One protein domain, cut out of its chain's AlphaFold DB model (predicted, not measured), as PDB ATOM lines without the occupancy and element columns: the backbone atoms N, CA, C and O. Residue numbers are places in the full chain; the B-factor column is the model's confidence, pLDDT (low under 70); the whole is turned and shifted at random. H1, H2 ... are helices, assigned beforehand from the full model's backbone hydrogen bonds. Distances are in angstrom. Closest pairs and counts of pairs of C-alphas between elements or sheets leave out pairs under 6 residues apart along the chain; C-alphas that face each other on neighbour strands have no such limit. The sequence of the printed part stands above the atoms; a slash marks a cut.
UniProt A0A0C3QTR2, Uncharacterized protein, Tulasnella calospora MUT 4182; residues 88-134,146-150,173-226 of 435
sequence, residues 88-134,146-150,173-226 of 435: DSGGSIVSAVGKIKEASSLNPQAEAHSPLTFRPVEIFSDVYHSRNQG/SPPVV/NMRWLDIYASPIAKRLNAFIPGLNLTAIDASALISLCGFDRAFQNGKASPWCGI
ATOM      1  N   ASP A  88      50.011  34.848  43.107       65.88
ATOM      2  CA  ASP A  88      51.310  34.475  42.547       65.88
ATOM      3  C   ASP A  88      51.241  34.205  41.031       65.88
ATOM      4  O   ASP A  88      51.884  34.884  40.223       65.88
ATOM      5  N   SER A  89      50.382  33.269  40.623       68.00
ATOM      6  CA  SER A  89      50.194  32.881  39.224       68.00
ATOM      7  C   SER A  89      49.651  34.052  38.401       68.00
ATOM      8  O   SER A  89      50.056  34.274  37.263       68.00
ATOM      9  N   GLY A  90      48.735  34.830  38.984       72.19
ATOM     10  CA  GLY A  90      48.180  36.030  38.374       72.19
ATOM     11  C   GLY A  90      49.217  37.140  38.231       72.19
ATOM     12  O   GLY A  90      49.247  37.784  37.189       72.19
ATOM     13  N   GLY A  91      50.109  37.317  39.211       74.44
ATOM     14  CA  GLY A  91      51.243  38.241  39.108       74.44
ATOM     15  C   GLY A  91      52.174  37.890  37.945       74.44
ATOM     16  O   GLY A  91      52.503  38.757  37.136       74.44
ATOM     17  N   SER A  92      52.512  36.607  37.790       79.81
ATOM     18  CA  SER A  92      53.340  36.121  36.676       79.81
ATOM     19  C   SER A  92      52.673  36.331  35.312       79.81
ATOM     20  O   SER A  92      53.313  36.779  34.363       79.81
ATOM     21  N   ILE A  93      51.362  36.076  35.214       83.38
ATOM     22  CA  ILE A  93      50.573  36.333  33.998       83.38
ATOM     23  C   ILE A  93      50.559  37.827  33.658       83.38
ATOM     24  O   ILE A  93      50.782  38.196  32.505       83.38
ATOM     25  N   VAL A  94      50.297  38.687  34.647       84.50
ATOM     26  CA  VAL A  94      50.270  40.146  34.470       84.50
ATOM     27  C   VAL A  94      51.633  40.657  34.008       84.50
ATOM     28  O   VAL A  94      51.686  41.441  33.064       84.50
ATOM     29  N   SER A  95      52.719  40.175  34.614       87.81
ATOM     30  CA  SER A  95      54.092  40.516  34.226       87.81
ATOM     31  C   SER A  95      54.388  40.124  32.772       87.81
ATOM     32  O   SER A  95      54.792  40.969  31.972       87.81
ATOM     33  N   ALA A  96      54.094  38.876  32.390       90.00
ATOM     34  CA  ALA A  96      54.326  38.380  31.035       90.00
ATOM     35  C   ALA A  96      53.526  39.158  29.977       90.00
ATOM     36  O   ALA A  96      54.060  39.529  28.932       90.00
ATOM     37  N   VAL A  97      52.251  39.454  30.261       89.06
ATOM     38  CA  VAL A  97      51.425  40.309  29.398       89.06
ATOM     39  C   VAL A  97      52.014  41.716  29.329       89.06
ATOM     40  O   VAL A  97      52.124  42.253  28.234       89.06
ATOM     41  N   GLY A  98      52.417  42.303  30.458       88.75
ATOM     42  CA  GLY A  98      53.018  43.638  30.528       88.75
ATOM     43  C   GLY A  98      54.228  43.793  29.606       88.75
ATOM     44  O   GLY A  98      54.268  44.737  28.821       88.75
ATOM     45  N   LYS A  99      55.136  42.808  29.602       91.19
ATOM     46  CA  LYS A  99      56.289  42.763  28.684       91.19
ATOM     47  C   LYS A  99      55.870  42.757  27.213       91.19
ATOM     48  O   LYS A  99      56.481  43.443  26.396       91.19
ATOM     49  N   ILE A 100      54.815  42.012  26.866       89.50
ATOM     50  CA  ILE A 100      54.254  42.028  25.506       89.50
ATOM     51  C   ILE A 100      53.712  43.419  25.184       89.50
ATOM     52  O   ILE A 100      53.990  43.926  24.100       89.50
ATOM     53  N   LYS A 101      52.980  44.054  26.113       87.44
ATOM     54  CA  LYS A 101      52.407  45.388  25.889       87.44
ATOM     55  C   LYS A 101      53.482  46.439  25.620       87.44
ATOM     56  O   LYS A 101      53.345  47.226  24.690       87.44
ATOM     57  N   GLU A 102      54.539  46.427  26.422       89.38
ATOM     58  CA  GLU A 102      55.667  47.351  26.313       89.38
ATOM     59  C   GLU A 102      56.454  47.147  25.012       89.38
ATOM     60  O   GLU A 102      56.683  48.094  24.268       89.38
ATOM     61  N   ALA A 103      56.806  45.904  24.671       88.69
ATOM     62  CA  ALA A 103      57.520  45.630  23.423       88.69
ATOM     63  C   ALA A 103      56.682  45.982  22.179       88.69
ATOM     64  O   ALA A 103      57.221  46.440  21.168       88.69
ATOM     65  N   SER A 104      55.363  45.789  22.267       86.75
ATOM     66  CA  SER A 104      54.407  46.091  21.199       86.75
ATOM     67  C   SER A 104      54.242  47.590  20.966       86.75
ATOM     68  O   SER A 104      54.253  48.026  19.817       86.75
ATOM     69  N   SER A 105      54.168  48.399  22.032       85.88
ATOM     70  CA  SER A 105      54.071  49.860  21.899       85.88
ATOM     71  C   SER A 105      55.311  50.466  21.236       85.88
ATOM     72  O   SER A 105      55.201  51.445  20.499       85.88
ATOM     73  N   LEU A 106      56.477  49.847  21.439       87.88
ATOM     74  CA  LEU A 106      57.729  50.220  20.785       87.88
ATOM     75  C   LEU A 106      57.828  49.710  19.335       87.88
ATOM     76  O   LEU A 106      58.559  50.292  18.537       87.88
ATOM     77  N   ASN A 107      57.102  48.644  18.971       85.25
ATOM     78  CA  ASN A 107      57.205  47.978  17.664       85.25
ATOM     79  C   ASN A 107      55.829  47.591  17.066       85.25
ATOM     80  O   ASN A 107      55.591  46.412  16.774       85.25
ATOM     81  N   PRO A 108      54.931  48.557  16.799       81.25
ATOM     82  CA  PRO A 108      53.544  48.279  16.406       81.25
ATOM     83  C   PRO A 108      53.414  47.536  15.064       81.25
ATOM     84  O   PRO A 108      52.504  46.733  14.866       81.25
ATOM     85  N   GLN A 109      54.343  47.752  14.126       82.94
ATOM     86  CA  GLN A 109      54.351  47.019  12.853       82.94
ATOM     87  C   GLN A 109      54.745  45.547  13.021       82.94
ATOM     88  O   GLN A 109      54.182  44.682  12.347       82.94
ATOM     89  N   ALA A 110      55.698  45.255  13.912       78.75
ATOM     90  CA  ALA A 110      56.111  43.885  14.207       78.75
ATOM     91  C   ALA A 110      54.987  43.129  14.927       78.75
ATOM     92  O   ALA A 110      54.668  41.990  14.586       78.75
ATOM     93  N   GLU A 111      54.308  43.808  15.852       79.88
ATOM     94  CA  GLU A 111      53.139  43.283  16.544       79.88
ATOM     95  C   GLU A 111      52.000  42.905  15.577       79.88
ATOM     96  O   GLU A 111      51.454  41.803  15.687       79.88
ATOM     97  N   ALA A 112      51.663  43.772  14.615       77.00
ATOM     98  CA  ALA A 112      50.566  43.552  13.665       77.00
ATOM     99  C   ALA A 112      50.704  42.250  12.849       77.00
ATOM    100  O   ALA A 112      49.704  41.653  12.454       77.00
ATOM    101  N   HIS A 113      51.939  41.786  12.636       79.19
ATOM    102  CA  HIS A 113      52.254  40.546  11.919       79.19
ATOM    103  C   HIS A 113      52.550  39.364  12.858       79.19
ATOM    104  O   HIS A 113      52.818  38.249  12.402       79.19
ATOM    105  N   SER A 114      52.504  39.586  14.172       81.25
ATOM    106  CA  SER A 114      52.745  38.570  15.192       81.25
ATOM    107  C   SER A 114      51.451  37.858  15.610       81.25
ATOM    108  O   SER A 114      50.374  38.451  15.571       81.25
ATOM    109  N   PRO A 115      51.523  36.613  16.122       75.19
ATOM    110  CA  PRO A 115      50.392  35.977  16.802       75.19
ATOM    111  C   PRO A 115      50.074  36.625  18.162       75.19
ATOM    112  O   PRO A 115      49.073  36.263  18.780       75.19
ATOM    113  N   LEU A 116      50.931  37.539  18.630       75.94
ATOM    114  CA  LEU A 116      50.812  38.292  19.876       75.94
ATOM    115  C   LEU A 116      50.082  39.627  19.687       75.94
ATOM    116  O   LEU A 116      50.065  40.409  20.632       75.94
ATOM    117  N   THR A 117      49.478  39.869  18.510       67.25
ATOM    118  CA  THR A 117      48.660  41.063  18.240       67.25
ATOM    119  C   THR A 117      47.782  41.338  19.441       67.25
ATOM    120  O   THR A 117      47.100  40.405  19.864       67.25
ATOM    121  N   PHE A 118      47.793  42.552  19.990       59.59
ATOM    122  CA  PHE A 118      47.041  42.893  21.188       59.59
ATOM    123  C   PHE A 118      45.590  42.443  21.045       59.59
ATOM    124  O   PHE A 118      44.756  43.068  20.389       59.59
ATOM    125  N   ARG A 119      45.275  41.302  21.652       57.59
ATOM    126  CA  ARG A 119      43.907  40.819  21.777       57.59
ATOM    127  C   ARG A 119      43.450  41.343  23.124       57.59
ATOM    128  O   ARG A 119      44.162  41.069  24.086       57.59
ATOM    129  N   PRO A 120      42.353  42.116  23.210       49.00
ATOM    130  CA  PRO A 120      42.021  42.908  24.390       49.00
ATOM    131  C   PRO A 120      42.167  42.108  25.689       49.00
ATOM    132  O   PRO A 120      41.310  41.308  26.054       49.00
ATOM    133  N   VAL A 121      43.288  42.316  26.383       47.03
ATOM    134  CA  VAL A 121      43.551  41.768  27.725       47.03
ATOM    135  C   VAL A 121      42.881  42.624  28.789       47.03
ATOM    136  O   VAL A 121      42.888  42.264  29.964       47.03
ATOM    137  N   GLU A 122      42.285  43.742  28.374       45.38
ATOM    138  CA  GLU A 122      41.581  44.687  29.236       45.38
ATOM    139  C   GLU A 122      40.520  43.966  30.078       45.38
ATOM    140  O   GLU A 122      40.411  44.188  31.275       45.38
ATOM    141  N   ILE A 123      39.833  42.954  29.540       48.00
ATOM    142  CA  ILE A 123      38.800  42.266  30.326       48.00
ATOM    143  C   ILE A 123      39.391  41.306  31.374       48.00
ATOM    144  O   ILE A 123      38.779  41.126  32.414       48.00
ATOM    145  N   PHE A 124      40.561  40.689  31.178       48.69
ATOM    146  CA  PHE A 124      41.089  39.719  32.157       48.69
ATOM    147  C   PHE A 124      42.047  40.360  33.166       48.69
ATOM    148  O   PHE A 124      41.896  40.155  34.370       48.69
ATOM    149  N   SER A 125      43.007  41.160  32.690       48.47
ATOM    150  CA  SER A 125      43.960  41.866  33.554       48.47
ATOM    151  C   SER A 125      43.258  42.934  34.384       48.47
ATOM    152  O   SER A 125      43.493  42.996  35.590       48.47
ATOM    153  N   ASP A 126      42.368  43.734  33.792       47.62
ATOM    154  CA  ASP A 126      41.751  44.844  34.525       47.62
ATOM    155  C   ASP A 126      40.660  44.326  35.466       47.62
ATOM    156  O   ASP A 126      40.516  44.831  36.576       47.62
ATOM    157  N   VAL A 127      39.973  43.225  35.122       47.28
ATOM    158  CA  VAL A 127      39.094  42.521  36.073       47.28
ATOM    159  C   VAL A 127      39.900  41.898  37.210       47.28
ATOM    160  O   VAL A 127      39.490  42.022  38.361       47.28
ATOM    161  N   TYR A 128      41.054  41.282  36.936       51.47
ATOM    162  CA  TYR A 128      41.929  40.735  37.977       51.47
ATOM    163  C   TYR A 128      42.445  41.831  38.928       51.47
ATOM    164  O   TYR A 128      42.304  41.693  40.147       51.47
ATOM    165  N   HIS A 129      42.934  42.956  38.394       52.41
ATOM    166  CA  HIS A 129      43.351  44.119  39.187       52.41
ATOM    167  C   HIS A 129      42.176  44.733  39.965       52.41
ATOM    168  O   HIS A 129      42.293  44.945  41.170       52.41
ATOM    169  N   SER A 130      41.011  44.924  39.333       44.41
ATOM    170  CA  SER A 130      39.809  45.462  39.989       44.41
ATOM    171  C   SER A 130      39.280  44.553  41.103       44.41
ATOM    172  O   SER A 130      38.744  45.035  42.102       44.41
ATOM    173  N   ARG A 131      39.444  43.228  40.974       47.16
ATOM    174  CA  ARG A 131      38.999  42.250  41.974       47.16
ATOM    175  C   ARG A 131      39.945  42.202  43.167       47.16
ATOM    176  O   ARG A 131      39.460  42.125  44.296       47.16
ATOM    177  N   ASN A 132      41.254  42.304  42.932       50.00
ATOM    178  CA  ASN A 132      42.241  42.474  44.002       50.00
ATOM    179  C   ASN A 132      42.100  43.832  44.711       50.00
ATOM    180  O   ASN A 132      42.415  43.924  45.891       50.00
ATOM    181  N   GLN A 133      41.537  44.844  44.040       42.91
ATOM    182  CA  GLN A 133      41.151  46.131  44.634       42.91
ATOM    183  C   GLN A 133      39.710  46.167  45.196       42.91
ATOM    184  O   GLN A 133      39.277  47.196  45.705       42.91
ATOM    185  N   GLY A 134      38.953  45.062  45.144       35.00
ATOM    186  CA  GLY A 134      37.630  44.936  45.778       35.00
ATOM    187  C   GLY A 134      36.421  45.496  45.005       35.00
ATOM    188  O   GLY A 134      35.323  45.515  45.555       35.00
ATOM    189  N   SER A 146      23.734  26.083  57.447       26.86
ATOM    190  CA  SER A 146      25.049  25.553  57.839       26.86
ATOM    191  C   SER A 146      24.919  24.474  58.925       26.86
ATOM    192  O   SER A 146      24.573  24.816  60.056       26.86
ATOM    193  N   PRO A 147      25.222  23.194  58.648       27.12
ATOM    194  CA  PRO A 147      25.596  22.221  59.672       27.12
ATOM    195  C   PRO A 147      27.126  22.217  59.921       27.12
ATOM    196  O   PRO A 147      27.875  22.763  59.106       27.12
ATOM    197  N   PRO A 148      27.605  21.640  61.044       28.11
ATOM    198  CA  PRO A 148      29.013  21.686  61.451       28.11
ATOM    199  C   PRO A 148      29.954  20.994  60.449       28.11
ATOM    200  O   PRO A 148      29.651  19.933  59.904       28.11
ATOM    201  N   VAL A 149      31.104  21.630  60.203       31.47
ATOM    202  CA  VAL A 149      32.135  21.235  59.231       31.47
ATOM    203  C   VAL A 149      33.100  20.229  59.866       31.47
ATOM    204  O   VAL A 149      33.677  20.512  60.910       31.47
ATOM    205  N   VAL A 150      33.331  19.092  59.203       33.81
ATOM    206  CA  VAL A 150      34.459  18.196  59.506       33.81
ATOM    207  C   VAL A 150      35.677  18.666  58.711       33.81
ATOM    208  O   VAL A 150      35.653  18.711  57.479       33.81
ATOM    209  N   ASN A 173      60.749  19.813  38.122       69.50
ATOM    210  CA  ASN A 173      59.799  20.775  37.556       69.50
ATOM    211  C   ASN A 173      60.487  21.960  36.874       69.50
ATOM    212  O   ASN A 173      60.032  22.363  35.806       69.50
ATOM    213  N   MET A 174      61.575  22.483  37.441       74.19
ATOM    214  CA  MET A 174      62.299  23.627  36.880       74.19
ATOM    215  C   MET A 174      63.144  23.229  35.673       74.19
ATOM    216  O   MET A 174      63.083  23.886  34.632       74.19
ATOM    217  N   ARG A 175      63.829  22.080  35.735       76.62
ATOM    218  CA  ARG A 175      64.496  21.501  34.556       76.62
ATOM    219  C   ARG A 175      63.509  21.247  33.427       76.62
ATOM    220  O   ARG A 175      63.796  21.509  32.261       76.62
ATOM    221  N   TRP A 176      62.323  20.751  33.770       74.69
ATOM    222  CA  TRP A 176      61.290  20.523  32.780       74.69
ATOM    223  C   TRP A 176      60.745  21.832  32.196       74.69
ATOM    224  O   TRP A 176      60.587  21.925  30.977       74.69
ATOM    225  N   LEU A 177      60.495  22.839  33.042       79.81
ATOM    226  CA  LEU A 177      60.088  24.185  32.641       79.81
ATOM    227  C   LEU A 177      61.009  24.747  31.561       79.81
ATOM    228  O   LEU A 177      60.518  25.186  30.522       79.81
ATOM    229  N   ASP A 178      62.322  24.659  31.762       83.12
ATOM    230  CA  ASP A 178      63.297  25.102  30.767       83.12
ATOM    231  C   ASP A 178      63.161  24.324  29.443       83.12
ATOM    232  O   ASP A 178      63.033  24.920  28.372       83.12
ATOM    233  N   ILE A 179      63.051  22.992  29.500       81.81
ATOM    234  CA  ILE A 179      62.950  22.135  28.306       81.81
ATOM    235  C   ILE A 179      61.750  22.494  27.418       81.81
ATOM    236  O   ILE A 179      61.896  22.549  26.192       81.81
ATOM    237  N   TYR A 180      60.556  22.694  27.990       80.31
ATOM    238  CA  TYR A 180      59.362  22.956  27.174       80.31
ATOM    239  C   TYR A 180      59.113  24.443  26.926       80.31
ATOM    240  O   TYR A 180      58.636  24.795  25.845       80.31
ATOM    241  N   ALA A 181      59.395  25.315  27.899       87.75
ATOM    242  CA  ALA A 181      58.981  26.711  27.844       87.75
ATOM    243  C   ALA A 181      60.054  27.627  27.243       87.75
ATOM    244  O   ALA A 181      59.691  28.590  26.565       87.75
ATOM    245  N   SER A 182      61.349  27.321  27.375       90.94
ATOM    246  CA  SER A 182      62.414  28.139  26.769       90.94
ATOM    247  C   SER A 182      62.343  28.194  25.235       90.94
ATOM    248  O   SER A 182      62.439  29.292  24.675       90.94
ATOM    249  N   PRO A 183      62.075  27.088  24.504       91.44
ATOM    250  CA  PRO A 183      61.848  27.151  23.057       91.44
ATOM    251  C   PRO A 183      60.632  28.004  22.671       91.44
ATOM    252  O   PRO A 183      60.637  28.658  21.624       91.44
ATOM    253  N   ILE A 184      59.595  28.014  23.513       91.88
ATOM    254  CA  ILE A 184      58.383  28.815  23.310       91.88
ATOM    255  C   ILE A 184      58.706  30.292  23.511       91.88
ATOM    256  O   ILE A 184      58.398  31.094  22.634       91.88
ATOM    257  N   ALA A 185      59.381  30.641  24.607       94.12
ATOM    258  CA  ALA A 185      59.835  31.997  24.889       94.12
ATOM    259  C   ALA A 185      60.703  32.538  23.744       94.12
ATOM    260  O   ALA A 185      60.402  33.587  23.182       94.12
ATOM    261  N   LYS A 186      61.699  31.758  23.294       95.25
ATOM    262  CA  LYS A 186      62.555  32.106  22.149       95.25
ATOM    263  C   LYS A 186      61.748  32.363  20.875       95.25
ATOM    264  O   LYS A 186      62.018  33.323  20.159       95.25
ATOM    265  N   ARG A 187      60.750  31.519  20.587       94.81
ATOM    266  CA  ARG A 187      59.862  31.697  19.431       94.81
ATOM    267  C   ARG A 187      59.018  32.964  19.553       94.81
ATOM    268  O   ARG A 187      58.837  33.648  18.554       94.81
ATOM    269  N   LEU A 188      58.470  33.245  20.734       92.75
ATOM    270  CA  LEU A 188      57.628  34.418  20.969       92.75
ATOM    271  C   LEU A 188      58.440  35.719  20.887       92.75
ATOM    272  O   LEU A 188      58.015  36.641  20.197       92.75
ATOM    273  N   ASN A 189      59.638  35.747  21.475       95.19
ATOM    274  CA  ASN A 189      60.562  36.885  21.414       95.19
ATOM    275  C   ASN A 189      60.989  37.223  19.978       95.19
ATOM    276  O   ASN A 189      61.243  38.378  19.665       95.19
ATOM    277  N   ALA A 190      61.022  36.238  19.074       94.69
ATOM    278  CA  ALA A 190      61.377  36.465  17.674       94.69
ATOM    279  C   ALA A 190      60.328  37.271  16.879       94.69
ATOM    280  O   ALA A 190      60.640  37.739  15.787       94.69
ATOM    281  N   PHE A 191      59.096  37.423  17.384       90.62
ATOM    282  CA  PHE A 191      58.050  38.167  16.674       90.62
ATOM    283  C   PHE A 191      58.083  39.677  16.914       90.62
ATOM    284  O   PHE A 191      57.606  40.422  16.063       90.62
ATOM    285  N   ILE A 192      58.587  40.128  18.063       90.06
ATOM    286  CA  ILE A 192      58.554  41.540  18.457       90.06
ATOM    287  C   ILE A 192      59.954  41.927  18.946       90.06
ATOM    288  O   ILE A 192      60.394  41.417  19.977       90.06
ATOM    289  N   PRO A 193      60.678  42.811  18.234       91.56
ATOM    290  CA  PRO A 193      61.979  43.292  18.685       91.56
ATOM    291  C   PRO A 193      61.912  43.877  20.103       91.56
ATOM    292  O   PRO A 193      60.977  44.590  20.447       91.56
ATOM    293  N   GLY A 194      62.896  43.559  20.945       88.25
ATOM    294  CA  GLY A 194      62.925  44.009  22.343       88.25
ATOM    295  C   GLY A 194      62.025  43.218  23.301       88.25
ATOM    296  O   GLY A 194      62.121  43.417  24.510       88.25
ATOM    297  N   LEU A 195      61.203  42.281  22.811       92.75
ATOM    298  CA  LEU A 195      60.451  41.376  23.677       92.75
ATOM    299  C   LEU A 195      61.399  40.377  24.357       92.75
ATOM    300  O   LEU A 195      62.114  39.625  23.695       92.75
ATOM    301  N   ASN A 196      61.380  40.363  25.691       94.38
ATOM    302  CA  ASN A 196      62.262  39.544  26.521       94.38
ATOM    303  C   ASN A 196      61.467  38.638  27.479       94.38
ATOM    304  O   ASN A 196      61.488  38.806  28.701       94.38
ATOM    305  N   LEU A 197      60.710  37.692  26.918       94.69
ATOM    306  CA  LEU A 197      60.038  36.642  27.683       94.69
ATOM    307  C   LEU A 197      61.038  35.563  28.110       94.69
ATOM    308  O   LEU A 197      61.868  35.113  27.320       94.69
ATOM    309  N   THR A 198      60.898  35.117  29.352       93.88
ATOM    310  CA  THR A 198      61.596  33.979  29.961       93.88
ATOM    311  C   THR A 198      60.768  32.692  29.844       93.88
ATOM    312  O   THR A 198      59.603  32.714  29.437       93.88
ATOM    313  N   ALA A 199      61.343  31.554  30.246       89.88
ATOM    314  CA  ALA A 199      60.623  30.281  30.363       89.88
ATOM    315  C   ALA A 199      59.397  30.385  31.295       89.88
ATOM    316  O   ALA A 199      58.319  29.879  30.976       89.88
ATOM    317  N   ILE A 200      59.543  31.103  32.414       87.81
ATOM    318  CA  ILE A 200      58.465  31.356  33.379       87.81
ATOM    319  C   ILE A 200      57.345  32.166  32.718       87.81
ATOM    320  O   ILE A 200      56.179  31.781  32.807       87.81
ATOM    321  N   ASP A 201      57.689  33.231  31.982       90.69
ATOM    322  CA  ASP A 201      56.695  34.046  31.273       90.69
ATOM    323  C   ASP A 201      55.928  33.208  30.236       90.69
ATOM    324  O   ASP A 201      54.699  33.262  30.165       90.69
ATOM    325  N   ALA A 202      56.629  32.377  29.456       90.06
ATOM    326  CA  ALA A 202      55.997  31.499  28.474       90.06
ATOM    327  C   ALA A 202      55.041  30.483  29.127       90.06
ATOM    328  O   ALA A 202      53.940  30.254  28.619       90.06
ATOM    329  N   SER A 203      55.416  29.914  30.276       85.88
ATOM    330  CA  SER A 203      54.546  29.028  31.060       85.88
ATOM    331  C   SER A 203      53.319  29.751  31.634       85.88
ATOM    332  O   SER A 203      52.195  29.233  31.582       85.88
ATOM    333  N   ALA A 204      53.494  30.988  32.104       85.44
ATOM    334  CA  ALA A 204      52.394  31.825  32.568       85.44
ATOM    335  C   ALA A 204      51.390  32.114  31.436       85.44
ATOM    336  O   ALA A 204      50.180  31.983  31.631       85.44
ATOM    337  N   LEU A 205      51.869  32.409  30.223       86.81
ATOM    338  CA  LEU A 205      51.016  32.633  29.048       86.81
ATOM    339  C   LEU A 205      50.260  31.364  28.604       86.81
ATOM    340  O   LEU A 205      49.114  31.456  28.157       86.81
ATOM    341  N   ILE A 206      50.849  30.173  28.765       85.75
ATOM    342  CA  ILE A 206      50.139  28.896  28.553       85.75
ATOM    343  C   ILE A 206      48.978  28.772  29.543       85.75
ATOM    344  O   ILE A 206      47.855  28.436  29.154       85.75
ATOM    345  N   SER A 207      49.228  29.088  30.813       82.56
ATOM    346  CA  SER A 207      48.207  29.055  31.863       82.56
ATOM    347  C   SER A 207      47.097  30.084  31.620       82.56
ATOM    348  O   SER A 207      45.919  29.777  31.826       82.56
ATOM    349  N   LEU A 208      47.441  31.270  31.102       84.44
ATOM    350  CA  LEU A 208      46.484  32.317  30.733       84.44
ATOM    351  C   LEU A 208      45.425  31.812  29.744       84.44
ATOM    352  O   LEU A 208      44.249  32.088  29.954       84.44
ATOM    353  N   CYS A 209      45.784  31.009  28.736       84.56
ATOM    354  CA  CYS A 209      44.792  30.393  27.839       84.56
ATOM    355  C   CYS A 209      43.725  29.596  28.610       84.56
ATOM    356  O   CYS A 209      42.534  29.694  28.304       84.56
ATOM    357  N   GLY A 210      44.133  28.810  29.611       80.44
ATOM    358  CA  GLY A 210      43.216  28.017  30.429       80.44
ATOM    359  C   GLY A 210      42.259  28.890  31.241       80.44
ATOM    360  O   GLY A 210      41.049  28.650  31.239       80.44
ATOM    361  N   PHE A 211      42.789  29.929  31.889       76.88
ATOM    362  CA  PHE A 211      41.996  30.862  32.691       76.88
ATOM    363  C   PHE A 211      41.068  31.737  31.847       76.88
ATOM    364  O   PHE A 211      39.900  31.906  32.196       76.88
ATOM    365  N   ASP A 212      41.552  32.247  30.720       78.81
ATOM    366  CA  ASP A 212      40.771  33.072  29.804       78.81
ATOM    367  C   ASP A 212      39.642  32.257  29.157       78.81
ATOM    368  O   ASP A 212      38.489  32.678  29.132       78.81
ATOM    369  N   ARG A 213      39.913  31.011  28.748       78.50
ATOM    370  CA  ARG A 213      38.865  30.100  28.265       78.50
ATOM    371  C   ARG A 213      37.807  29.822  29.331       78.50
ATOM    372  O   ARG A 213      36.619  29.781  29.014       78.50
ATOM    373  N   ALA A 214      38.226  29.604  30.576       76.06
ATOM    374  CA  ALA A 214      37.306  29.404  31.690       76.06
ATOM    375  C   ALA A 214      36.430  30.643  31.935       76.06
ATOM    376  O   ALA A 214      35.221  30.510  32.106       76.06
ATOM    377  N   PHE A 215      37.024  31.836  31.878       76.81
ATOM    378  CA  PHE A 215      36.318  33.109  31.991       76.81
ATOM    379  C   PHE A 215      35.319  33.328  30.846       76.81
ATOM    380  O   PHE A 215      34.194  33.767  31.068       76.81
ATOM    381  N   GLN A 216      35.678  32.940  29.623       74.50
ATOM    382  CA  GLN A 216      34.816  33.051  28.446       74.50
ATOM    383  C   GLN A 216      33.782  31.913  28.320       74.50
ATOM    384  O   GLN A 216      33.324  31.608  27.215       74.50
ATOM    385  N   ASN A 217      33.403  31.257  29.425       74.94
ATOM    386  CA  ASN A 217      32.453  30.135  29.450       74.94
ATOM    387  C   ASN A 217      32.815  29.006  28.466       74.94
ATOM    388  O   ASN A 217      31.960  28.442  27.782       74.94
ATOM    389  N   GLY A 218      34.105  28.690  28.360       73.88
ATOM    390  CA  GLY A 218      34.616  27.602  27.532       73.88
ATOM    391  C   GLY A 218      34.851  27.954  26.061       73.88
ATOM    392  O   GLY A 218      35.367  27.094  25.331       73.88
ATOM    393  N   LYS A 219      34.537  29.185  25.623       78.69
ATOM    394  CA  LYS A 219      34.855  29.674  24.270       78.69
ATOM    395  C   LYS A 219      36.363  29.658  24.024       78.69
ATOM    396  O   LYS A 219      37.163  29.745  24.951       78.69
ATOM    397  N   ALA A 220      36.752  29.487  22.761       78.12
ATOM    398  CA  ALA A 220      38.158  29.425  22.388       78.12
ATOM    399  C   ALA A 220      38.861  30.730  22.779       78.12
ATOM    400  O   ALA A 220      38.545  31.787  22.238       78.12
ATOM    401  N   SER A 221      39.809  30.635  23.712       81.88
ATOM    402  CA  SER A 221      40.612  31.785  24.091       81.88
ATOM    403  C   SER A 221      41.595  32.104  22.961       81.88
ATOM    404  O   SER A 221      42.284  31.202  22.463       81.88
ATOM    405  N   PRO A 222      41.705  33.378  22.562       82.50
ATOM    406  CA  PRO A 222      42.679  33.790  21.569       82.50
ATOM    407  C   PRO A 222      44.131  33.525  21.999       82.50
ATOM    408  O   PRO A 222      44.974  33.299  21.131       82.50
ATOM    409  N   TRP A 223      44.397  33.476  23.310       83.62
ATOM    410  CA  TRP A 223      45.686  33.101  23.898       83.62
ATOM    411  C   TRP A 223      46.042  31.640  23.650       83.62
ATOM    412  O   TRP A 223      47.211  31.299  23.551       83.62
ATOM    413  N   CYS A 224      45.064  30.755  23.462       83.44
ATOM    414  CA  CYS A 224      45.361  29.377  23.078       83.44
ATOM    415  C   CYS A 224      45.905  29.281  21.640       83.44
ATOM    416  O   CYS A 224      46.588  28.323  21.289       83.44
ATOM    417  N   GLY A 225      45.603  30.267  20.790       84.25
ATOM    418  CA  GLY A 225      46.038  30.289  19.393       84.25
ATOM    419  C   GLY A 225      47.520  30.615  19.199       84.25
ATOM    420  O   GLY A 225      48.041  30.373  18.114       84.25
ATOM    421  N   ILE A 226      48.209  31.138  20.221       87.62
ATOM    422  CA  ILE A 226      49.625  31.535  20.105       87.62
ATOM    423  C   ILE A 226      50.585  30.340  20.198       87.62
ATOM    424  O   ILE A 226      51.757  30.460  19.828       87.62
TER     425      ILE A 226
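This is residues 88 to 134, 146 to 150 and 173 to 226 of the 435 residues of an uncharacterized protein of Tulasnella calospora MUT 4182 (UniProt A0A0C3QTR2). H5 makes the core, with H1 and H4 packed on it about perpendicular and short H6 also on it; H2 and H3 lie near H1. Residues 146 to 150, between two cuts, lie far off and make the length. The printed part has 106 residues, 74 of them in six named helices, H1 to H6 in order along the chain, with no named strand; the class is all helix, and the whole is only just loose, close to compact, with a radius of gyration of the C-alphas of 15.8 A and spans of 59 by 33 by 26 A.

H1, residues 88 to 106, touches the hub H5, residues 199 to 215, with residues 89 to 97 alone; the closest C-alphas, Ala 96 and Asp 201, are 4.9 A apart. H4, residues 173 to 189, touches H5 at 84 degrees, closest at the C-alphas of Ser 182 and Ala 199, 4.6 A. H6, residues 222 to 226, has 0 of 1 O i to N i+4 pairs within hydrogen-bond range, but 2 of 2 O i to N i+3.

H1 runs 27.6 A from C-alpha 88 at (51.310, 34.475, 42.547) to C-alpha 106 at (57.729, 50.220, 20.785), and H6 ends at C-alpha 226 at (49.625, 31.535, 20.105).

The cuts span 26.1 A, C-alphas 134 to 146, and 33.6 A, 150 to 173. Residues 117 to 134 are among those under 70 in pLDDT.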